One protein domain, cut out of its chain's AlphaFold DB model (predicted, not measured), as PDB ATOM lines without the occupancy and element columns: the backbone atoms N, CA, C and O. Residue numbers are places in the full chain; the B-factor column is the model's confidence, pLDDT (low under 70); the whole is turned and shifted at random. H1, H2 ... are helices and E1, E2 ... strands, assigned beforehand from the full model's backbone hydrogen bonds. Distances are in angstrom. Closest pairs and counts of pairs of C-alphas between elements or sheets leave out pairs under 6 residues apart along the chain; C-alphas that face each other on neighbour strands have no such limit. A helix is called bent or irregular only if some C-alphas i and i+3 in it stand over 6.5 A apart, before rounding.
ATOM      1  N   ALA A   2      20.737 -13.862 -57.172       32.06
ATOM      2  CA  ALA A   2      21.154 -15.263 -56.972       32.06
ATOM      3  C   ALA A   2      22.375 -15.458 -56.040       32.06
ATOM      4  O   ALA A   2      22.548 -16.537 -55.482       32.06
ATOM      5  N   ALA A   3      23.207 -14.426 -55.860       38.09
ATOM      6  CA  ALA A   3      24.247 -14.411 -54.829       38.09
ATOM      7  C   ALA A   3      23.633 -14.172 -53.438       38.09
ATOM      8  O   ALA A   3      23.858 -14.952 -52.520       38.09
ATOM      9  N   ASP A   4      22.757 -13.172 -53.319       44.00
ATOM     10  CA  ASP A   4      22.130 -12.760 -52.056       44.00
ATOM     11  C   ASP A   4      21.324 -13.899 -51.405       44.00
ATOM     12  O   ASP A   4      21.353 -14.074 -50.189       44.00
ATOM     13  N   THR A   5      20.636 -14.725 -52.206       39.53
ATOM     14  CA  THR A   5      19.935 -15.917 -51.700       39.53
ATOM     15  C   THR A   5      20.886 -17.033 -51.263       39.53
ATOM     16  O   THR A   5      20.562 -17.766 -50.328       39.53
ATOM     17  N   ARG A   6      22.065 -17.160 -51.884       44.47
ATOM     18  CA  ARG A   6      23.097 -18.130 -51.486       44.47
ATOM     19  C   ARG A   6      23.742 -17.738 -50.157       44.47
ATOM     20  O   ARG A   6      23.869 -18.588 -49.277       44.47
ATOM     21  N   ASP A   7      24.059 -16.459 -49.984       47.69
ATOM     22  CA  ASP A   7      24.640 -15.933 -48.747       47.69
ATOM     23  C   ASP A   7      23.623 -15.940 -47.594       47.69
ATOM     24  O   ASP A   7      23.967 -16.317 -46.473       47.69
ATOM     25  N   ALA A   8      22.345 -15.647 -47.866       42.84
ATOM     26  CA  ALA A   8      21.267 -15.790 -46.883       42.84
ATOM     27  C   ALA A   8      21.089 -17.245 -46.401       42.84
ATOM     28  O   ALA A   8      20.915 -17.486 -45.205       42.84
ATOM     29  N   LEU A   9      21.175 -18.229 -47.306       41.47
ATOM     30  CA  LEU A   9      21.114 -19.653 -46.948       41.47
ATOM     31  C   LEU A   9      22.351 -20.108 -46.156       41.47
ATOM     32  O   LEU A   9      22.212 -20.860 -45.189       41.47
ATOM     33  N   ALA A  10      23.545 -19.626 -46.512       49.53
ATOM     34  CA  ALA A  10      24.772 -19.897 -45.762       49.53
ATOM     35  C   ALA A  10      24.721 -19.301 -44.342       49.53
ATOM     36  O   ALA A  10      25.040 -19.989 -43.369       49.53
ATOM     37  N   ALA A  11      24.244 -18.059 -44.206       51.56
ATOM     38  CA  ALA A  11      24.041 -17.393 -42.922       51.56
ATOM     39  C   ALA A  11      23.042 -18.151 -42.030       51.56
ATOM     40  O   ALA A  11      23.337 -18.407 -40.861       51.56
ATOM     41  N   ALA A  12      21.905 -18.584 -42.585       54.81
ATOM     42  CA  ALA A  12      20.911 -19.382 -41.865       54.81
ATOM     43  C   ALA A  12      21.461 -20.753 -41.416       54.81
ATOM     44  O   ALA A  12      21.169 -21.207 -40.307       54.81
ATOM     45  N   GLY A  13      22.287 -21.403 -42.244       61.31
ATOM     46  CA  GLY A  13      22.973 -22.650 -41.891       61.31
ATOM     47  C   GLY A  13      23.967 -22.479 -40.739       61.31
ATOM     48  O   GLY A  13      23.929 -23.240 -39.769       61.31
ATOM     49  N   PHE A  14      24.813 -21.448 -40.810       58.78
ATOM     50  CA  PHE A  14      25.799 -21.126 -39.776       58.78
ATOM     51  C   PHE A  14      25.139 -20.750 -38.444       58.78
ATOM     52  O   PHE A  14      25.504 -21.285 -37.395       58.78
ATOM     53  N   GLU A  15      24.111 -19.896 -38.479       57.50
ATOM     54  CA  GLU A  15      23.346 -19.532 -37.287       57.50
ATOM     55  C   GLU A  15      22.699 -20.771 -36.644       57.50
ATOM     56  O   GLU A  15      22.876 -21.004 -35.445       57.50
ATOM     57  N   ARG A  16      22.035 -21.629 -37.433       66.62
ATOM     58  CA  ARG A  16      21.451 -22.896 -36.955       66.62
ATOM     59  C   ARG A  16      22.484 -23.801 -36.275       66.62
ATOM     60  O   ARG A  16      22.157 -24.446 -35.280       66.62
ATOM     61  N   GLN A  17      23.717 -23.855 -36.777       60.97
ATOM     62  CA  GLN A  17      24.779 -24.668 -36.181       60.97
ATOM     63  C   GLN A  17      25.276 -24.096 -34.843       60.97
ATOM     64  O   GLN A  17      25.468 -24.859 -33.896       60.97
ATOM     65  N   LEU A  18      25.401 -22.769 -34.713       63.03
ATOM     66  CA  LEU A  18      25.735 -22.124 -33.435       63.03
ATOM     67  C   LEU A  18      24.634 -22.310 -32.378       63.03
ATOM     68  O   LEU A  18      24.945 -22.575 -31.215       63.03
ATOM     69  N   TRP A  19      23.356 -22.268 -32.775       64.31
ATOM     70  CA  TRP A  19      22.234 -22.592 -31.883       64.31
ATOM     71  C   TRP A  19      22.299 -24.026 -31.346       64.31
ATOM     72  O   TRP A  19      22.042 -24.238 -30.161       64.31
ATOM     73  N   LEU A  20      22.696 -25.005 -32.167       62.50
ATOM     74  CA  LEU A  20      22.873 -26.395 -31.726       62.50
ATOM     75  C   LEU A  20      24.014 -26.550 -30.704       62.50
ATOM     76  O   LEU A  20      23.873 -27.327 -29.759       62.50
ATOM     77  N   THR A  21      25.106 -25.791 -30.843       63.50
ATOM     78  CA  THR A  21      26.190 -25.745 -29.844       63.50
ATOM     79  C   THR A  21      25.723 -25.087 -28.544       63.50
ATOM     80  O   THR A  21      25.888 -25.661 -27.470       63.50
ATOM     81  N   ALA A  22      25.051 -23.933 -28.619       60.06
ATOM     82  CA  ALA A  22      24.513 -23.256 -27.437       60.06
ATOM     83  C   ALA A  22      23.467 -24.110 -26.694       60.06
ATOM     84  O   ALA A  22      23.432 -24.115 -25.466       60.06
ATOM     85  N   ALA A  23      22.659 -24.890 -27.417       61.22
ATOM     86  CA  ALA A  23      21.725 -25.854 -26.836       61.22
ATOM     87  C   ALA A  23      22.416 -26.997 -26.076       61.22
ATOM     88  O   ALA A  23      21.863 -27.514 -25.107       61.22
ATOM     89  N   ALA A  24      23.614 -27.400 -26.510       62.00
ATOM     90  CA  ALA A  24      24.383 -28.477 -25.894       62.00
ATOM     91  C   ALA A  24      25.069 -28.057 -24.581       62.00
ATOM     92  O   ALA A  24      25.218 -28.883 -23.682       62.00
ATOM     93  N   GLU A  25      25.472 -26.788 -24.463       63.34
ATOM     94  CA  GLU A  25      26.199 -26.256 -23.300       63.34
ATOM     95  C   GLU A  25      25.284 -25.694 -22.191       63.34
ATOM     96  O   GLU A  25      25.710 -25.566 -21.042       63.34
ATOM     97  N   LEU A  26      24.030 -25.342 -22.510       67.44
ATOM     98  CA  LEU A  26      23.168 -24.520 -21.650       67.44
ATOM     99  C   LEU A  26      21.886 -25.256 -21.187       67.44
ATOM    100  O   LEU A  26      20.864 -25.206 -21.871       67.44
ATOM    101  N   PRO A  27      21.863 -25.888 -19.996       63.69
ATOM    102  CA  PRO A  27      20.673 -26.588 -19.508       63.69
ATOM    103  C   PRO A  27      19.575 -25.612 -19.054       63.69
ATOM    104  O   PRO A  27      19.734 -24.905 -18.055       63.69
ATOM    105  N   GLY A  28      18.442 -25.580 -19.762       73.75
ATOM    106  CA  GLY A  28      17.223 -24.840 -19.392       73.75
ATOM    107  C   GLY A  28      16.622 -24.010 -20.540       73.75
ATOM    108  O   GLY A  28      17.055 -24.139 -21.683       73.75
ATOM    109  N   PRO A  29      15.590 -23.182 -20.281       74.50
ATOM    110  CA  PRO A  29      14.914 -22.422 -21.330       74.50
ATOM    111  C   PRO A  29      15.812 -21.281 -21.822       74.50
ATOM    112  O   PRO A  29      16.059 -20.321 -21.086       74.50
ATOM    113  N   LEU A  30      16.302 -21.397 -23.057       78.94
ATOM    114  CA  LEU A  30      17.198 -20.416 -23.664       78.94
ATOM    115  C   LEU A  30      16.467 -19.106 -23.970       78.94
ATOM    116  O   LEU A  30      15.334 -19.102 -24.452       78.94
ATOM    117  N   ILE A  31      17.140 -17.989 -23.705       84.19
ATOM    118  CA  ILE A  31      16.675 -16.637 -24.010       84.19
ATOM    119  C   ILE A  31      17.712 -15.981 -24.920       84.19
ATOM    120  O   ILE A  31      18.884 -15.885 -24.549       84.19
ATOM    121  N   ARG A  32      17.269 -15.525 -26.099       87.88
ATOM    122  CA  ARG A  32      18.065 -14.729 -27.040       87.88
ATOM    123  C   ARG A  32      18.029 -13.264 -26.617       87.88
ATOM    124  O   ARG A  32      16.961 -12.654 -26.595       87.88
ATOM    125  N   LEU A  33      19.196 -12.709 -26.319       87.88
ATOM    126  CA  LEU A  33      19.421 -11.275 -26.176       87.88
ATOM    127  C   LEU A  33      20.203 -10.808 -27.410       87.88
ATOM    128  O   LEU A  33      21.268 -11.352 -27.692       87.88
ATOM    129  N   LEU A  34      19.694  -9.822 -28.147       90.00
ATOM    130  CA  LEU A  34      20.471  -9.141 -29.188       90.00
ATOM    131  C   LEU A  34      21.053  -7.852 -28.606       90.00
ATOM    132  O   LEU A  34      20.309  -7.027 -28.083       90.00
ATOM    133  N   VAL A  35      22.370  -7.688 -28.694       89.62
ATOM    134  CA  VAL A  35      23.095  -6.494 -28.235       89.62
ATOM    135  C   VAL A  35      23.677  -5.801 -29.470       89.62
ATOM    136  O   VAL A  35      24.560  -6.384 -30.098       89.62
ATOM    137  N   PRO A  36      23.204  -4.610 -29.884       88.19
ATOM    138  CA  PRO A  36      23.700  -3.967 -31.097       88.19
ATOM    139  C   PRO A  36      25.146  -3.505 -30.920       88.19
ATOM    140  O   PRO A  36      25.499  -2.916 -29.898       88.19
ATOM    141  N   VAL A  37      25.985  -3.754 -31.918       90.56
ATOM    142  CA  VAL A  37      27.376  -3.296 -31.959       90.56
ATOM    143  C   VAL A  37      27.363  -1.778 -32.170       90.56
ATOM    144  O   VAL A  37      26.727  -1.313 -33.119       90.56
ATOM    145  N   PRO A  38      28.020  -0.974 -31.311       81.94
ATOM    146  CA  PRO A  38      28.045   0.469 -31.496       81.94
ATOM    147  C   PRO A  38      28.752   0.798 -32.812       81.94
ATOM    148  O   PRO A  38      29.844   0.299 -33.087       81.94
ATOM    149  N   ALA A  39      28.132   1.643 -33.636       77.00
ATOM    150  CA  ALA A  39      28.765   2.122 -34.857       77.00
ATOM    151  C   ALA A  39      30.013   2.937 -34.483       77.00
ATOM    152  O   ALA A  39      29.896   3.984 -33.851       77.00
ATOM    153  N   CYS A  40      31.201   2.452 -34.858       58.75
ATOM    154  CA  CYS A  40      32.469   3.130 -34.592       58.75
ATOM    155  C   CYS A  40      32.564   4.425 -35.419       58.75
ATOM    156  O   CYS A  40      33.060   4.415 -36.545       58.75
ATOM    157  N   SER A  41      32.032   5.520 -34.872       40.94
ATOM    158  CA  SER A  41      32.027   6.857 -35.478       40.94
ATOM    159  C   SER A  41      33.286   7.673 -35.184       40.94
ATOM    160  O   SER A  41      33.496   8.697 -35.825       40.94
ATOM    161  N   GLU A  42      34.108   7.235 -34.231       44.78
ATOM    162  CA  GLU A  42      35.376   7.867 -33.856       44.78
ATOM    163  C   GLU A  42      36.562   6.981 -34.288       44.78
ATOM    164  O   GLU A  42      36.430   5.748 -34.309       44.78
ATOM    165  N   LEU A  65      42.407  -3.937 -57.907       54.25
ATOM    166  CA  LEU A  65      41.293  -4.661 -57.265       54.25
ATOM    167  C   LEU A  65      39.938  -3.922 -57.234       54.25
ATOM    168  O   LEU A  65      39.058  -4.256 -56.441       54.25
ATOM    169  N   GLY A  66      39.716  -2.956 -58.133       60.56
ATOM    170  CA  GLY A  66      38.364  -2.428 -58.384       60.56
ATOM    171  C   GLY A  66      37.947  -1.200 -57.563       60.56
ATOM    172  O   GLY A  66      36.775  -1.052 -57.216       60.56
ATOM    173  N   GLY A  67      38.880  -0.277 -57.317       81.19
ATOM    174  CA  GLY A  67      38.570   1.116 -56.985       81.19
ATOM    175  C   GLY A  67      38.358   1.438 -55.499       81.19
ATOM    176  O   GLY A  67      37.841   0.650 -54.705       81.19
ATOM    177  N   ARG A  68      38.713   2.680 -55.129       76.81
ATOM    178  CA  ARG A  68      38.768   3.181 -53.738       76.81
ATOM    179  C   ARG A  68      37.474   2.975 -52.922       76.81
ATOM    180  O   ARG A  68      37.544   2.845 -51.701       76.81
ATOM    181  N   ALA A  69      36.306   2.891 -53.565       72.81
ATOM    182  CA  ALA A  69      35.026   2.614 -52.901       72.81
ATOM    183  C   ALA A  69      34.933   1.189 -52.314       72.81
ATOM    184  O   ALA A  69      34.419   1.023 -51.205       72.81
ATOM    185  N   GLY A  70      35.464   0.175 -53.010       82.69
ATOM    186  CA  GLY A  70      35.491  -1.211 -52.527       82.69
ATOM    187  C   GLY A  70      36.370  -1.351 -51.285       82.69
ATOM    188  O   GLY A  70      35.910  -1.818 -50.243       82.69
ATOM    189  N   ALA A  71      37.592  -0.816 -51.349       80.12
ATOM    190  CA  ALA A  71      38.521  -0.784 -50.219       80.12
ATOM    191  C   ALA A  71      37.954  -0.024 -48.999       80.12
ATOM    192  O   ALA A  71      38.171  -0.429 -47.856       80.12
ATOM    193  N   ALA A  72      37.185   1.052 -49.206       80.88
ATOM    194  CA  ALA A  72      36.500   1.758 -48.120       80.88
ATOM    195  C   ALA A  72      35.391   0.905 -47.467       80.88
ATOM    196  O   ALA A  72      35.300   0.846 -46.237       80.88
ATOM    197  N   ALA A  73      34.581   0.202 -48.266       78.56
ATOM    198  CA  ALA A  73      33.547  -0.704 -47.763       78.56
ATOM    199  C   ALA A  73      34.146  -1.901 -47.001       78.56
ATOM    200  O   ALA A  73      33.691  -2.225 -45.902       78.56
ATOM    201  N   GLN A  74      35.213  -2.504 -47.529       81.38
ATOM    202  CA  GLN A  74      35.923  -3.623 -46.905       81.38
ATOM    203  C   GLN A  74      36.594  -3.213 -45.584       81.38
ATOM    204  O   GLN A  74      36.435  -3.906 -44.577       81.38
ATOM    205  N   ARG A  75      37.253  -2.043 -45.534       85.81
ATOM    206  CA  ARG A  75      37.813  -1.483 -44.288       85.81
ATOM    207  C   ARG A  75      36.726  -1.173 -43.250       85.81
ATOM    208  O   ARG A  75      36.923  -1.444 -42.065       85.81
ATOM    209  N   LYS A  76      35.549  -0.686 -43.667       86.00
ATOM    210  CA  LYS A  76      34.388  -0.493 -42.776       86.00
ATOM    211  C   LYS A  76      33.869  -1.824 -42.215       86.00
ATOM    212  O   LYS A  76      33.695  -1.937 -41.001       86.00
ATOM    213  N   TRP A  77      33.688  -2.837 -43.064       87.75
ATOM    214  CA  TRP A  77      33.241  -4.175 -42.657       87.75
ATOM    215  C   TRP A  77      34.228  -4.843 -41.691       87.75
ATOM    216  O   TRP A  77      33.815  -5.376 -40.662       87.75
ATOM    217  N   ALA A  78      35.535  -4.743 -41.952       83.94
ATOM    218  CA  ALA A  78      36.577  -5.258 -41.064       83.94
ATOM    219  C   ALA A  78      36.538  -4.598 -39.672       83.94
ATOM    220  O   ALA A  78      36.570  -5.301 -38.659       83.94
ATOM    221  N   ARG A  79      36.380  -3.265 -39.604       86.19
ATOM    222  CA  ARG A  79      36.214  -2.528 -38.335       86.19
ATOM    223  C   ARG A  79      34.957  -2.970 -37.578       86.19
ATOM    224  O   ARG A  79      35.042  -3.246 -36.383       86.19
ATOM    225  N   GLN A  80      33.818  -3.117 -38.262       84.81
ATOM    226  CA  GLN A  80      32.578  -3.625 -37.652       84.81
ATOM    227  C   GLN A  80      32.737  -5.068 -37.146       84.81
ATOM    228  O   GLN A  80      32.340  -5.366 -36.022       84.81
ATOM    229  N   ARG A  81      33.389  -5.949 -37.916       84.94
ATOM    230  CA  ARG A  81      33.670  -7.339 -37.519       84.94
ATOM    231  C   ARG A  81      34.555  -7.409 -36.277       84.94
ATOM    232  O   ARG A  81      34.268  -8.189 -35.372       84.94
ATOM    233  N   PHE A  82      35.599  -6.585 -36.207       84.25
ATOM    234  CA  PHE A  82      36.488  -6.524 -35.047       84.25
ATOM    235  C   PHE A  82      35.767  -5.986 -33.801       84.25
ATOM    236  O   PHE A  82      35.890  -6.573 -32.726       84.25
ATOM    237  N   ALA A  83      34.949  -4.938 -33.944       81.69
ATOM    238  CA  ALA A  83      34.112  -4.422 -32.860       81.69
ATOM    239  C   ALA A  83      33.111  -5.475 -32.349       81.69
ATOM    240  O   ALA A  83      33.003  -5.686 -31.141       81.69
ATOM    241  N   ALA A  84      32.441  -6.194 -33.255       80.06
ATOM    242  CA  ALA A  84      31.493  -7.255 -32.918       80.06
ATOM    243  C   ALA A  84      32.167  -8.441 -32.198       80.06
ATOM    244  O   ALA A  84      31.636  -8.952 -31.212       80.06
ATOM    245  N   LEU A  85      33.367  -8.845 -32.632       82.69
ATOM    246  CA  LEU A  85      34.161  -9.890 -31.972       82.69
ATOM    247  C   LEU A  85      34.678  -9.449 -30.593       82.69
ATOM    248  O   LEU A  85      34.561 -10.208 -29.631       82.69
ATOM    249  N   ARG A  86      35.189  -8.215 -30.462       82.62
ATOM    250  CA  ARG A  86      35.644  -7.647 -29.179       82.62
ATOM    251  C   ARG A  86      34.493  -7.518 -28.179       82.62
ATOM    252  O   ARG A  86      34.676  -7.814 -26.997       82.62
ATOM    253  N   LEU A  87      33.302  -7.140 -28.647       82.56
ATOM    254  CA  LEU A  87      32.078  -7.137 -27.849       82.56
ATOM    255  C   LEU A  87      31.682  -8.562 -27.434       82.56
ATOM    256  O   LEU A  87      31.473  -8.800 -26.249       82.56
ATOM    257  N   ALA A  88      31.639  -9.525 -28.360       80.62
ATOM    258  CA  ALA A  88      31.288 -10.915 -28.049       80.62
ATOM    259  C   ALA A  88      32.248 -11.568 -27.037       80.62
ATOM    260  O   ALA A  88      31.789 -12.265 -26.132       80.62
ATOM    261  N   ALA A  89      33.556 -11.298 -27.135       80.00
ATOM    262  CA  ALA A  89      34.544 -11.718 -26.140       80.00
ATOM    263  C   ALA A  89      34.275 -11.065 -24.773       80.00
ATOM    264  O   ALA A  89      34.089 -11.764 -23.781       80.00
ATOM    265  N   SER A  90      34.119  -9.737 -24.739       78.44
ATOM    266  CA  SER A  90      33.839  -8.999 -23.499       78.44
ATOM    267  C   SER A  90      32.545  -9.465 -22.814       78.44
ATOM    268  O   SER A  90      32.473  -9.519 -21.591       78.44
ATOM    269  N   LEU A  91      31.513  -9.830 -23.581       80.56
ATOM    270  CA  LEU A  91      30.256 -10.368 -23.049       80.56
ATOM    271  C   LEU A  91      30.395 -11.813 -22.544       80.56
ATOM    272  O   LEU A  91      29.738 -12.169 -21.566       80.56
ATOM    273  N   ARG A  92      31.284 -12.617 -23.145       80.56
ATOM    274  CA  ARG A  92      31.639 -13.961 -22.662       80.56
ATOM    275  C   ARG A  92      32.375 -13.916 -21.320       80.56
ATOM    276  O   ARG A  92      32.140 -14.791 -20.491       80.56
ATOM    277  N   ASP A  93      33.208 -12.902 -21.097       73.50
ATOM    278  CA  ASP A  93      33.961 -12.718 -19.847       73.50
ATOM    279  C   ASP A  93      33.081 -12.203 -18.691       73.50
ATOM    280  O   ASP A  93      33.353 -12.459 -17.518       73.50
ATOM    281  N   LEU A  94      31.971 -11.522 -18.997       64.94
ATOM    282  CA  LEU A  94      31.026 -10.952 -18.024       64.94
ATOM    283  C   LEU A  94      30.007 -11.969 -17.458       64.94
ATOM    284  O   LEU A  94      28.874 -11.587 -17.134       64.94
ATOM    285  N   GLN A  95      30.398 -13.248 -17.333       66.81
ATOM    286  CA  GLN A  95      29.504 -14.377 -17.026       66.81
ATOM    287  C   GLN A  95      28.575 -14.108 -15.826       66.81
ATOM    288  O   GLN A  95      29.031 -14.029 -14.680       66.81
ATOM    289  N   PRO A  96      27.249 -14.011 -16.041       53.09
ATOM    290  CA  PRO A  96      26.309 -13.547 -15.024       53.09
ATOM    291  C   PRO A  96      25.842 -14.670 -14.082       53.09
ATOM    292  O   PRO A  96      24.646 -14.919 -13.933       53.09
ATOM    293  N   GLY A  97      26.787 -15.362 -13.438       52.69
ATOM    294  CA  GLY A  97      26.499 -16.436 -12.474       52.69
ATOM    295  C   GLY A  97      25.946 -17.729 -13.089       52.69
ATOM    296  O   GLY A  97      25.459 -18.592 -12.363       52.69
ATOM    297  N   GLY A  98      26.026 -17.869 -14.411       69.56
ATOM    298  CA  GLY A  98      25.641 -19.051 -15.172       69.56
ATOM    299  C   GLY A  98      26.231 -18.986 -16.583       69.56
ATOM    300  O   GLY A  98      26.627 -17.899 -17.016       69.56
ATOM    301  N   PRO A  99      26.317 -20.120 -17.297       74.94
ATOM    302  CA  PRO A  99      26.925 -20.161 -18.618       74.94
ATOM    303  C   PRO A  99      26.070 -19.410 -19.650       74.94
ATOM    304  O   PRO A  99      24.835 -19.381 -19.572       74.94
ATOM    305  N   CYS A 100      26.744 -18.805 -20.624       83.69
ATOM    306  CA  CYS A 100      26.142 -18.096 -21.746       83.69
ATOM    307  C   CYS A 100      27.055 -18.169 -22.975       83.69
ATOM    308  O   CYS A 100      28.279 -18.077 -22.846       83.69
ATOM    309  N   VAL A 101      26.465 -18.291 -24.163       86.69
ATOM    310  CA  VAL A 101      27.198 -18.361 -25.439       86.69
ATOM    311  C   VAL A 101      26.944 -17.073 -26.218       86.69
ATOM    312  O   VAL A 101      25.802 -16.629 -26.316       86.69
ATOM    313  N   CYS A 102      28.008 -16.447 -26.727       90.81
ATOM    314  CA  CYS A 102      27.970 -15.129 -27.372       90.81
ATOM    315  C   CYS A 102      28.601 -15.203 -28.768       90.81
ATOM    316  O   CYS A 102      29.708 -15.728 -28.893       90.81
ATOM    317  N   TRP A 103      27.949 -14.654 -29.798       93.00
ATOM    318  CA  TRP A 103      28.511 -14.575 -31.154       93.00
ATOM    319  C   TRP A 103      28.023 -13.342 -31.934       93.00
ATOM    320  O   TRP A 103      26.886 -12.911 -31.736       93.00
ATOM    321  N   PRO A 104      28.846 -12.764 -32.831       89.00
ATOM    322  CA  PRO A 104      28.393 -11.723 -33.751       89.00
ATOM    323  C   PRO A 104      27.373 -12.293 -34.746       89.00
ATOM    324  O   PRO A 104      27.542 -13.407 -35.245       89.00
ATOM    325  N   THR A 105      26.315 -11.542 -35.044       88.19
ATOM    326  CA  THR A 105      25.325 -11.921 -36.063       88.19
ATOM    327  C   THR A 105      25.860 -11.660 -37.484       88.19
ATOM    328  O   THR A 105      26.820 -10.899 -37.638       88.19
ATOM    329  N   PRO A 106      25.288 -12.274 -38.544       83.94
ATOM    330  CA  PRO A 106      25.824 -12.168 -39.910       83.94
ATOM    331  C   PRO A 106      25.867 -10.738 -40.479       83.94
ATOM    332  O   PRO A 106      26.752 -10.418 -41.267       83.94
ATOM    333  N   ASP A 107      24.952  -9.866 -40.047       87.62
ATOM    334  CA  ASP A 107      24.913  -8.431 -40.367       87.62
ATOM    335  C   ASP A 107      26.014  -7.612 -39.668       87.62
ATOM    336  O   ASP A 107      26.213  -6.445 -40.005       87.62
ATOM    337  N   LEU A 108      26.699  -8.190 -38.671       88.88
ATOM    338  CA  LEU A 108      27.662  -7.545 -37.762       88.88
ATOM    339  C   LEU A 108      27.120  -6.330 -36.983       88.88
ATOM    340  O   LEU A 108      27.849  -5.742 -36.185       88.88
ATOM    341  N   GLY A 109      25.849  -5.967 -37.168       89.75
ATOM    342  CA  GLY A 109      25.158  -4.931 -36.413       89.75
ATOM    343  C   GLY A 109      24.801  -5.366 -34.994       89.75
ATOM    344  O   GLY A 109      24.508  -4.504 -34.171       89.75
ATOM    345  N   HIS A 110      24.857  -6.664 -34.675       92.06
ATOM    346  CA  HIS A 110      24.529  -7.201 -33.357       92.06
ATOM    347  C   HIS A 110      25.489  -8.312 -32.898       92.06
ATOM    348  O   HIS A 110      26.189  -8.960 -33.675       92.06
ATOM    349  N   VAL A 111      25.483  -8.559 -31.590       91.44
ATOM    350  CA  VAL A 111      25.967  -9.785 -30.954       91.44
ATOM    351  C   VAL A 111      24.763 -10.487 -30.336       91.44
ATOM    352  O   VAL A 111      24.037  -9.906 -29.526       91.44
ATOM    353  N   ALA A 112      24.545 -11.741 -30.721       89.38
ATOM    354  CA  ALA A 112      23.593 -12.621 -30.070       89.38
ATOM    355  C   ALA A 112      24.233 -13.197 -28.801       89.38
ATOM    356  O   ALA A 112      25.310 -13.790 -28.851       89.38
ATOM    357  N   VAL A 113      23.555 -13.032 -27.667       90.75
ATOM    358  CA  VAL A 113      23.903 -13.652 -26.387       90.75
ATOM    359  C   VAL A 113      22.778 -14.596 -25.991       90.75
ATOM    360  O   VAL A 113      21.622 -14.189 -25.861       90.75
ATOM    361  N   VAL A 114      23.122 -15.862 -25.784       89.56
ATOM    362  CA  VAL A 114      22.194 -16.916 -25.377       89.56
ATOM    363  C   VAL A 114      22.419 -17.238 -23.915       89.56
ATOM    364  O   VAL A 114      23.525 -17.601 -23.513       89.56
ATOM    365  N   VAL A 115      21.358 -17.126 -23.121       89.00
ATOM    366  CA  VAL A 115      21.403 -17.387 -21.681       89.00
ATOM    367  C   VAL A 115      20.298 -18.369 -21.307       89.00
ATOM    368  O   VAL A 115      19.129 -18.127 -21.607       89.00
ATOM    369  N   SER A 116      20.640 -19.466 -20.626       84.94
ATOM    370  CA  SER A 116      19.624 -20.362 -20.060       84.94
ATOM    371  C   SER A 116      18.986 -19.737 -18.820       84.94
ATOM    372  O   SER A 116      19.672 -19.443 -17.840       84.94
ATOM    373  N   GLY A 117      17.660 -19.608 -18.830       81.00
ATOM    374  CA  GLY A 117      16.853 -19.287 -17.659       81.00
ATOM    375  C   GLY A 117      16.631 -17.792 -17.422       81.00
ATOM    376  O   GLY A 117      17.553 -16.978 -17.404       81.00
ATOM    377  N   LYS A 118      15.376 -17.429 -17.119       76.94
ATOM    378  CA  LYS A 118      14.937 -16.046 -16.846       76.94
ATOM    379  C   LYS A 118      15.735 -15.347 -15.735       76.94
ATOM    380  O   LYS A 118      15.923 -14.135 -15.796       76.94
ATOM    381  N   ALA A 119      16.210 -16.093 -14.736       73.75
ATOM    382  CA  ALA A 119      17.052 -15.558 -13.665       73.75
ATOM    383  C   ALA A 119      18.433 -15.120 -14.181       73.75
ATOM    384  O   ALA A 119      18.874 -14.013 -13.873       73.75
ATOM    385  N   ASN A 120      19.067 -15.943 -15.018       75.50
ATOM    386  CA  ASN A 120      20.387 -15.669 -15.576       75.50
ATOM    387  C   ASN A 120      20.305 -14.604 -16.675       75.50
ATOM    388  O   ASN A 120      21.156 -13.728 -16.717       75.50
ATOM    389  N   ALA A 121      19.246 -14.579 -17.494       75.44
ATOM    390  CA  ALA A 121      19.004 -13.474 -18.427       75.44
ATOM    391  C   ALA A 121      18.817 -12.130 -17.688       75.44
ATOM    392  O   ALA A 121      19.370 -11.111 -18.095       75.44
ATOM    393  N   ALA A 122      18.118 -12.123 -16.545       76.44
ATOM    394  CA  ALA A 122      17.992 -10.938 -15.692       76.44
ATOM    395  C   ALA A 122      19.290 -10.571 -14.942       76.44
ATOM    396  O   ALA A 122      19.456  -9.416 -14.542       76.44
ATOM    397  N   ALA A 123      20.206 -11.522 -14.736       76.06
ATOM    398  CA  ALA A 123      21.549 -11.266 -14.220       76.06
ATOM    399  C   ALA A 123      22.482 -10.732 -15.324       76.06
ATOM    400  O   ALA A 123      23.182  -9.751 -15.090       76.06
ATOM    401  N   GLY A 124      22.414 -11.290 -16.536       76.62
ATOM    402  CA  GLY A 124      23.148 -10.852 -17.726       76.62
ATOM    403  C   GLY A 124      22.767  -9.444 -18.150       76.62
ATOM    404  O   GLY A 124      23.636  -8.615 -18.374       76.62
ATOM    405  N   TYR A 125      21.474  -9.117 -18.121       80.56
ATOM    406  CA  TYR A 125      21.007  -7.742 -18.298       80.56
ATOM    407  C   TYR A 125      21.618  -6.780 -17.254       80.56
ATOM    408  O   TYR A 125      21.941  -5.636 -17.570       80.56
ATOM    409  N   LYS A 126      21.819  -7.226 -16.004       81.62
ATOM    410  CA  LYS A 126      22.448  -6.404 -14.955       81.62
ATOM    411  C   LYS A 126      23.961  -6.278 -15.131       81.62
ATOM    412  O   LYS A 126      24.469  -5.180 -14.924       81.62
ATOM    413  N   SER A 127      24.682  -7.335 -15.515       75.44
ATOM    414  CA  SER A 127      26.122  -7.229 -15.799       75.44
ATOM    415  C   SER A 127      26.386  -6.400 -17.061       75.44
ATOM    416  O   SER A 127      27.295  -5.569 -17.035       75.44
ATOM    417  N   LEU A 128      25.536  -6.512 -18.091       77.19
ATOM    418  CA  LEU A 128      25.461  -5.588 -19.231       77.19
ATOM    419  C   LEU A 128      25.270  -4.140 -18.767       77.19
ATOM    420  O   LEU A 128      26.093  -3.292 -19.085       77.19
ATOM    421  N   ALA A 129      24.236  -3.847 -17.973       79.12
ATOM    422  CA  ALA A 129      23.957  -2.484 -17.512       79.12
ATOM    423  C   ALA A 129      25.086  -1.884 -16.644       79.12
ATOM    424  O   ALA A 129      25.362  -0.691 -16.741       79.12
ATOM    425  N   VAL A 130      25.767  -2.702 -15.830       77.62
ATOM    426  CA  VAL A 130      26.927  -2.278 -15.017       77.62
ATOM    427  C   VAL A 130      28.176  -2.032 -15.870       77.62
ATOM    428  O   VAL A 130      28.946  -1.123 -15.570       77.62
ATOM    429  N   ASN A 131      28.384  -2.803 -16.941       73.31
ATOM    430  CA  ASN A 131      29.543  -2.651 -17.828       73.31
ATOM    431  C   ASN A 131      29.242  -1.825 -19.090       73.31
ATOM    432  O   ASN A 131      30.141  -1.630 -19.899       73.31
ATOM    433  N   ALA A 132      28.029  -1.279 -19.226       77.00
ATOM    434  CA  ALA A 132      27.578  -0.467 -20.356       77.00
ATOM    435  C   ALA A 132      28.615   0.597 -20.749       77.00
ATOM    436  O   ALA A 132      29.091   0.607 -21.880       77.00
ATOM    437  N   ALA A 133      29.063   1.390 -19.769       71.06
ATOM    438  CA  ALA A 133      30.051   2.449 -19.962       71.06
ATOM    439  C   ALA A 133      31.448   1.939 -20.378       71.06
ATOM    440  O   ALA A 133      32.170   2.653 -21.064       71.06
ATOM    441  N   ARG A 134      31.829   0.705 -20.012       75.19
ATOM    442  CA  ARG A 134      33.079   0.061 -20.471       75.19
ATOM    443  C   ARG A 134      32.980  -0.476 -21.900       75.19
ATOM    444  O   ARG A 134      34.004  -0.710 -22.529       75.19
ATOM    445  N   LEU A 135      31.759  -0.687 -22.387       73.50
ATOM    446  CA  LEU A 135      31.440  -1.182 -23.727       73.50
ATOM    447  C   LEU A 135      30.949  -0.059 -24.669       73.50
ATOM    448  O   LEU A 135      30.521  -0.341 -25.782       73.50
ATOM    449  N   GLY A 136      30.994   1.207 -24.229       78.62
ATOM    450  CA  GLY A 136      30.593   2.384 -25.011       78.62
ATOM    451  C   GLY A 136      29.098   2.738 -24.987       78.62
ATOM    452  O   GLY A 136      28.712   3.752 -25.562       78.62
ATOM    453  N   TYR A 137      28.247   1.966 -24.306       74.25
ATOM    454  CA  TYR A 137      26.811   2.255 -24.183       74.25
ATOM    455  C   TYR A 137      26.511   3.180 -23.000       74.25
ATOM    456  O   TYR A 137      27.099   3.040 -21.921       74.25
ATOM    457  N   ARG A 138      25.502   4.051 -23.123       74.62
ATOM    458  CA  ARG A 138      24.934   4.725 -21.946       74.62
ATOM    459  C   ARG A 138      24.026   3.743 -21.207       74.62
ATOM    460  O   ARG A 138      23.378   2.886 -21.803       74.62
ATOM    461  N   VAL A 139      23.938   3.876 -19.882       46.81
ATOM    462  CA  VAL A 139      23.177   2.940 -19.023       46.81
ATOM    463  C   VAL A 139      21.673   2.919 -19.359       46.81
ATOM    464  O   VAL A 139      21.008   1.907 -19.146       46.81
ATOM    465  N   GLY A 140      21.137   4.012 -19.916       58.31
ATOM    466  CA  GLY A 140      19.768   4.062 -20.442       58.31
ATOM    467  C   GLY A 140      19.577   3.223 -21.709       58.31
ATOM    468  O   GLY A 140      18.588   2.496 -21.812       58.31
ATOM    469  N   ASP A 141      20.550   3.265 -22.626       62.69
ATOM    470  CA  ASP A 141      20.457   2.666 -23.961       62.69
ATOM    471  C   ASP A 141      20.238   1.154 -23.878       62.69
ATOM    472  O   ASP A 141      19.385   0.627 -24.586       62.69
ATOM    473  N   VAL A 142      20.926   0.474 -22.947       62.53
ATOM    474  CA  VAL A 142      20.840  -0.986 -22.718       62.53
ATOM    475  C   VAL A 142      19.395  -1.468 -22.512       62.53
ATOM    476  O   VAL A 142      19.066  -2.596 -22.876       62.53
ATOM    477  N   LYS A 143      18.497  -0.623 -21.983       62.25
ATOM    478  CA  LYS A 143      17.081  -0.985 -21.796       62.25
ATOM    479  C   LYS A 143      16.243  -0.882 -23.073       62.25
ATOM    480  O   LYS A 143      15.224  -1.556 -23.180       62.25
ATOM    481  N   SER A 144      16.656  -0.032 -24.009       47.03
ATOM    482  CA  SER A 144      16.032   0.149 -25.327       47.03
ATOM    483  C   SER A 144      16.669  -0.703 -26.427       47.03
ATOM    484  O   SER A 144      16.008  -0.981 -27.421       47.03
ATOM    485  N   THR A 145      17.930  -1.116 -26.268       59.25
ATOM    486  CA  THR A 145      18.694  -1.833 -27.300       59.25
ATOM    487  C   THR A 145      18.682  -3.349 -27.151       59.25
ATOM    488  O   THR A 145      18.786  -4.043 -28.159       59.25
ATOM    489  N   VAL A 146      18.551  -3.886 -25.930       67.62
ATOM    490  CA  VAL A 146      18.540  -5.340 -25.709       67.62
ATOM    491  C   VAL A 146      17.184  -5.927 -26.103       67.62
ATOM    492  O   VAL A 146      16.263  -6.030 -25.287       67.62
ATOM    493  N   LEU A 147      17.063  -6.330 -27.369       71.44
ATOM    494  CA  LEU A 147      15.882  -7.025 -27.874       71.44
ATOM    495  C   LEU A 147      15.845  -8.455 -27.321       71.44
ATOM    496  O   LEU A 147      16.759  -9.252 -27.546       71.44
ATOM    497  N   VAL A 148      14.762  -8.776 -26.612       74.56
ATOM    498  CA  VAL A 148      14.467 -10.119 -26.097       74.56
ATOM    499  C   VAL A 148      13.518 -10.809 -27.072       74.56
ATOM    500  O   VAL A 148      12.307 -10.592 -27.024       74.56
ATOM    501  N   ALA A 149      14.065 -11.627 -27.968       66.94
ATOM    502  CA  ALA A 149      13.276 -12.354 -28.957       66.94
ATOM    503  C   ALA A 149      12.796 -13.711 -28.393       66.94
ATOM    504  O   ALA A 149      13.628 -14.483 -27.902       66.94
ATOM    505  N   PRO A 150      11.492 -14.043 -28.459       50.59
ATOM    506  CA  PRO A 150      11.033 -15.409 -28.228       50.59
ATOM    507  C   PRO A 150      11.455 -16.305 -29.405       50.59
ATOM    508  O   PRO A 150      11.295 -15.914 -30.557       50.59
ATOM    509  N   MET A 151      11.974 -17.507 -29.128       58.62
ATOM    510  CA  MET A 151      12.221 -18.514 -30.175       58.62
ATOM    511  C   MET A 151      10.901 -19.022 -30.762       58.62
ATOM    512  O   MET A 151       9.911 -19.159 -30.033       58.62
ATOM    513  N   ALA A 152      10.898 -19.374 -32.048       67.25
ATOM    514  CA  ALA A 152       9.769 -20.073 -32.645       67.25
ATOM    515  C   ALA A 152       9.669 -21.508 -32.093       67.25
ATOM    516  O   ALA A 152      10.669 -22.137 -31.741       67.25
ATOM    517  N   TRP A 153       8.454 -22.064 -32.037       46.97
ATOM    518  CA  TRP A 153       8.229 -23.404 -31.478       46.97
ATOM    519  C   TRP A 153       9.082 -24.518 -32.131       46.97
ATOM    520  O   TRP A 153       9.675 -25.297 -31.382       46.97
ATOM    521  N   PRO A 154       9.251 -24.588 -33.473       59.06
ATOM    522  CA  PRO A 154      10.097 -25.612 -34.096       59.06
ATOM    523  C   PRO A 154      11.579 -25.488 -33.713       59.06
ATOM    524  O   PRO A 154      12.257 -26.495 -33.513       59.06
ATOM    525  N   GLU A 155      12.078 -24.258 -33.563       61.38
ATOM    526  CA  GLU A 155      13.453 -23.975 -33.136       61.38
ATOM    527  C   GLU A 155      13.663 -24.417 -31.687       61.38
ATOM    528  O   GLU A 155      14.644 -25.093 -31.380       61.38
ATOM    529  N   LEU A 156      12.708 -24.099 -30.807       54.44
ATOM    530  CA  LEU A 156      12.705 -24.505 -29.403       54.44
ATOM    531  C   LEU A 156      12.648 -26.033 -29.258       54.44
ATOM    532  O   LEU A 156      13.380 -26.593 -28.442       54.44
ATOM    533  N   GLN A 157      11.842 -26.721 -30.070       51.31
ATOM    534  CA  GLN A 157      11.737 -28.183 -30.066       51.31
ATOM    535  C   GLN A 157      13.029 -28.855 -30.567       51.31
ATOM    536  O   GLN A 157      13.521 -29.792 -29.932       51.31
ATOM    537  N   ALA A 158      13.636 -28.346 -31.645       58.94
ATOM    538  CA  ALA A 158      14.929 -28.827 -32.143       58.94
ATOM    539  C   ALA A 158      16.070 -28.574 -31.135       58.94
ATOM    540  O   ALA A 158      16.884 -29.463 -30.877       58.94
ATOM    541  N   THR A 159      16.080 -27.390 -30.518       53.22
ATOM    542  CA  THR A 159      17.000 -26.975 -29.445       53.22
ATOM    543  C   THR A 159      16.894 -27.903 -28.237       53.22
ATOM    544  O   THR A 159      17.905 -28.426 -27.769       53.22
ATOM    545  N   ALA A 160      15.678 -28.179 -27.757       48.53
ATOM    546  CA  ALA A 160      15.449 -29.081 -26.631       48.53
ATOM    547  C   ALA A 160      15.927 -30.513 -26.937       48.53
ATOM    548  O   ALA A 160      16.637 -31.109 -26.125       48.53
ATOM    549  N   GLY A 161      15.617 -31.043 -28.126       60.50
ATOM    550  CA  GLY A 161      16.092 -32.361 -28.560       60.50
ATOM    551  C   GLY A 161      17.620 -32.453 -28.677       60.50
ATOM    552  O   GLY A 161      18.209 -33.477 -28.323       60.50
ATOM    553  N   ALA A 162      18.279 -31.379 -29.124       61.50
ATOM    554  CA  ALA A 162      19.737 -31.295 -29.188       61.50
ATOM    555  C   ALA A 162      20.382 -31.241 -27.791       61.50
ATOM    556  O   ALA A 162      21.309 -32.009 -27.524       61.50
ATOM    557  N   GLY A 163      19.862 -30.397 -26.892       54.75
ATOM    558  CA  GLY A 163      20.363 -30.245 -25.523       54.75
ATOM    559  C   GLY A 163      20.184 -31.501 -24.670       54.75
ATOM    560  O   GLY A 163      21.131 -31.942 -24.018       54.75
ATOM    561  N   VAL A 164      19.018 -32.158 -24.746       59.03
ATOM    562  CA  VAL A 164      18.792 -33.467 -24.102       59.03
ATOM    563  C   VAL A 164      19.784 -34.504 -24.635       59.03
ATOM    564  O   VAL A 164      20.433 -35.191 -23.848       59.03
ATOM    565  N   GLY A 165      19.983 -34.573 -25.955       65.88
ATOM    566  CA  GLY A 165      20.952 -35.495 -26.551       65.88
ATOM    567  C   GLY A 165      22.417 -35.194 -26.201       65.88
ATOM    568  O   GLY A 165      23.237 -36.107 -26.118       65.88
ATOM    569  N   ALA A 166      22.775 -33.931 -25.970       57.03
ATOM    570  CA  ALA A 166      24.101 -33.546 -25.492       57.03
ATOM    571  C   ALA A 166      24.318 -33.932 -24.021       57.03
ATOM    572  O   ALA A 166      25.326 -34.566 -23.706       57.03
ATOM    573  N   ALA A 167      23.353 -33.635 -23.146       50.53
ATOM    574  CA  ALA A 167      23.399 -34.009 -21.733       50.53
ATOM    575  C   ALA A 167      23.464 -35.535 -21.542       50.53
ATOM    576  O   ALA A 167      24.234 -36.027 -20.716       50.53
ATOM    577  N   LEU A 168      22.721 -36.293 -22.355       64.31
ATOM    578  CA  LEU A 168      22.785 -37.754 -22.389       64.31
ATOM    579  C   LEU A 168      24.186 -38.251 -22.791       64.31
ATOM    580  O   LEU A 168      24.764 -39.056 -22.058       64.31
ATOM    581  N   ARG A 169      24.795 -37.711 -23.860       75.25
ATOM    582  CA  ARG A 169      26.190 -38.032 -24.237       75.25
ATOM    583  C   ARG A 169      27.195 -37.714 -23.131       75.25
ATOM    584  O   ARG A 169      28.026 -38.562 -22.814       75.25
ATOM    585  N   ALA A 170      27.091 -36.547 -22.495       58.06
ATOM    586  CA  ALA A 170      27.952 -36.167 -21.372       58.06
ATOM    587  C   ALA A 170      27.809 -37.117 -20.161       58.06
ATOM    588  O   ALA A 170      28.779 -37.371 -19.450       58.06
ATOM    589  N   ALA A 171      26.621 -37.697 -19.960       56.28
ATOM    590  CA  ALA A 171      26.335 -38.691 -18.924       56.28
ATOM    591  C   ALA A 171      26.643 -40.155 -19.329       56.28
ATOM    592  O   ALA A 171      26.290 -41.075 -18.583       56.28
ATOM    593  N   GLY A 172      27.288 -40.386 -20.482       70.88
ATOM    594  CA  GLY A 172      27.689 -41.714 -20.967       70.88
ATOM    595  C   GLY A 172      26.607 -42.498 -21.721       70.88
ATOM    596  O   GLY A 172      26.696 -43.722 -21.811       70.88
ATOM    597  N   TRP A 173      25.576 -41.823 -22.237       80.56
ATOM    598  CA  TRP A 173      24.524 -42.423 -23.064       80.56
ATOM    599  C   TRP A 173      24.785 -42.170 -24.550       80.56
ATOM    600  O   TRP A 173      25.080 -41.053 -24.976       80.56
ATOM    601  N   HIS A 174      24.611 -43.206 -25.358       70.94
ATOM    602  CA  HIS A 174      24.819 -43.186 -26.796       70.94
ATOM    603  C   HIS A 174      23.467 -43.248 -27.506       70.94
ATOM    604  O   HIS A 174      22.597 -44.032 -27.126       70.94
ATOM    605  N   CYS A 175      23.288 -42.407 -28.525       67.00
ATOM    606  CA  CYS A 175      22.114 -42.452 -29.387       67.00
ATOM    607  C   CYS A 175      22.314 -43.553 -30.424       67.00
ATOM    608  O   CYS A 175      23.277 -43.502 -31.188       67.00
ATOM    609  N   LEU A 176      21.379 -44.492 -30.484       60.09
ATOM    610  CA  LEU A 176      21.136 -45.279 -31.682       60.09
ATOM    611  C   LEU A 176      20.135 -44.484 -32.529       60.09
ATOM    612  O   LEU A 176      19.133 -43.981 -32.017       60.09
ATOM    613  N   ALA A 177      20.460 -44.293 -33.801       52.69
ATOM    614  CA  ALA A 177      19.596 -43.642 -34.774       52.69
ATOM    615  C   ALA A 177      19.240 -44.661 -35.854       52.69
ATOM    616  O   ALA A 177      20.111 -45.419 -36.282       52.69
TER     617      ALA A 177
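This is residues 2 to 42 and 65 to 177 of the 1118 residues of an uncharacterized protein of Chlamydomonas incerta (UniProt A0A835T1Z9). What would a first look show? A small sheet of four strands, E2 - E3 - E1 - E4, has H2 and H3 packed on one face and H1 on the other, with the long helices H1 and H2 running on past the sheet. H5 packs on H1 near its last residues and leads away to E5, while residues 65 to 75, of which 68 to 75 belong to H2, stick out. What is it made of? The 154 printed residues, of mixed class, hold five named helices and five named strands, in the order H1 E1 H2 E2 E3 H3 H4 E4 H5 E5, and the sheet is antiparallel. It is only just compact, close to loose, with a radius of gyration of the C-alphas of 17.6 A and spans of 56 by 42 by 25 A.

How is the sheet paired? E2, residues 100 to 104, and E3, residues 110 to 116, form a hairpin, with N 112 and O 103 at 2.8 A. E3 is antiparallel to E1, residues 30 to 36, with N 113 and O 33 at 2.8 A, and E1 to E4, residues 147 to 149, with N 34 and O 147 at 3.0 A. What is on its faces? In three layers, helices on both faces, H2, residues 68 to 93, and H3, residues 118 to 134, are on the same face at heights over the sheet of 6.6 A and 9.8 A; H1, residues 2 to 25, is on the opposite face at 11.2 A. The closest C-alphas to the sheet's strands are Ala 88 to Cys 102 for H2, 5.4 A, Ala 121 to Val 115 for H3, 5.6 A, and Ala 22 to Val 101 for H1, 5.9 A. E3, H3 with H4, residues 141 to 145, and E4 form a split strand-helix-strand unit, its two strands running the same way with E1 between them, and its crossover is right-handed. Where are the other parts? H4 only grazes the sheet and only just touches H3, with 3 pairs of C-alphas within 8 A, the closest Ala 129 and Val 142 at 6.2 A. H5, residues 153 to 170, touches H1 with residues 159 to 167 alone, closest C-alphas Ala 24 and Gly 163 at 4.4 A, at a steep tilt of 47 degrees. E5, residues 173 to 176, pairs with no named strand. Are the helix backbones complete? Each O i to N i+4 pair is within hydrogen-bond range in H2, H4 and H5, against 19 of 20 in H1 and 10 of 13 in H3.

Where are the anchors? C-alpha 2, in H1, is at (21.154, -15.263, -56.972), and C-alpha 176, in E5, at (21.136, -45.279, -31.682). How long are the longer elements? From first to last C-alpha H2 measures 37.7 A, H1 35.8 A, H5 25.6 A and H3 24.5 A. H3 is irregular, C-alphas 130 and 133 being 7.5 A apart, with a kink of 25 degrees near residue 128.

How large is it? The two C-alphas farthest apart, of Gly 67 and Gly 172, are 57.0 A apart. Is anything missing? Residues 43 to 64 are not printed, C-alphas 42 and 65 are 27.2 A apart across the cut, and of the links printed whole none is long. Where is confidence low? The mean pLDDT of the printed part is 70.2, and 69 residues are under 70, among them 2 to 27 and 149 to 168.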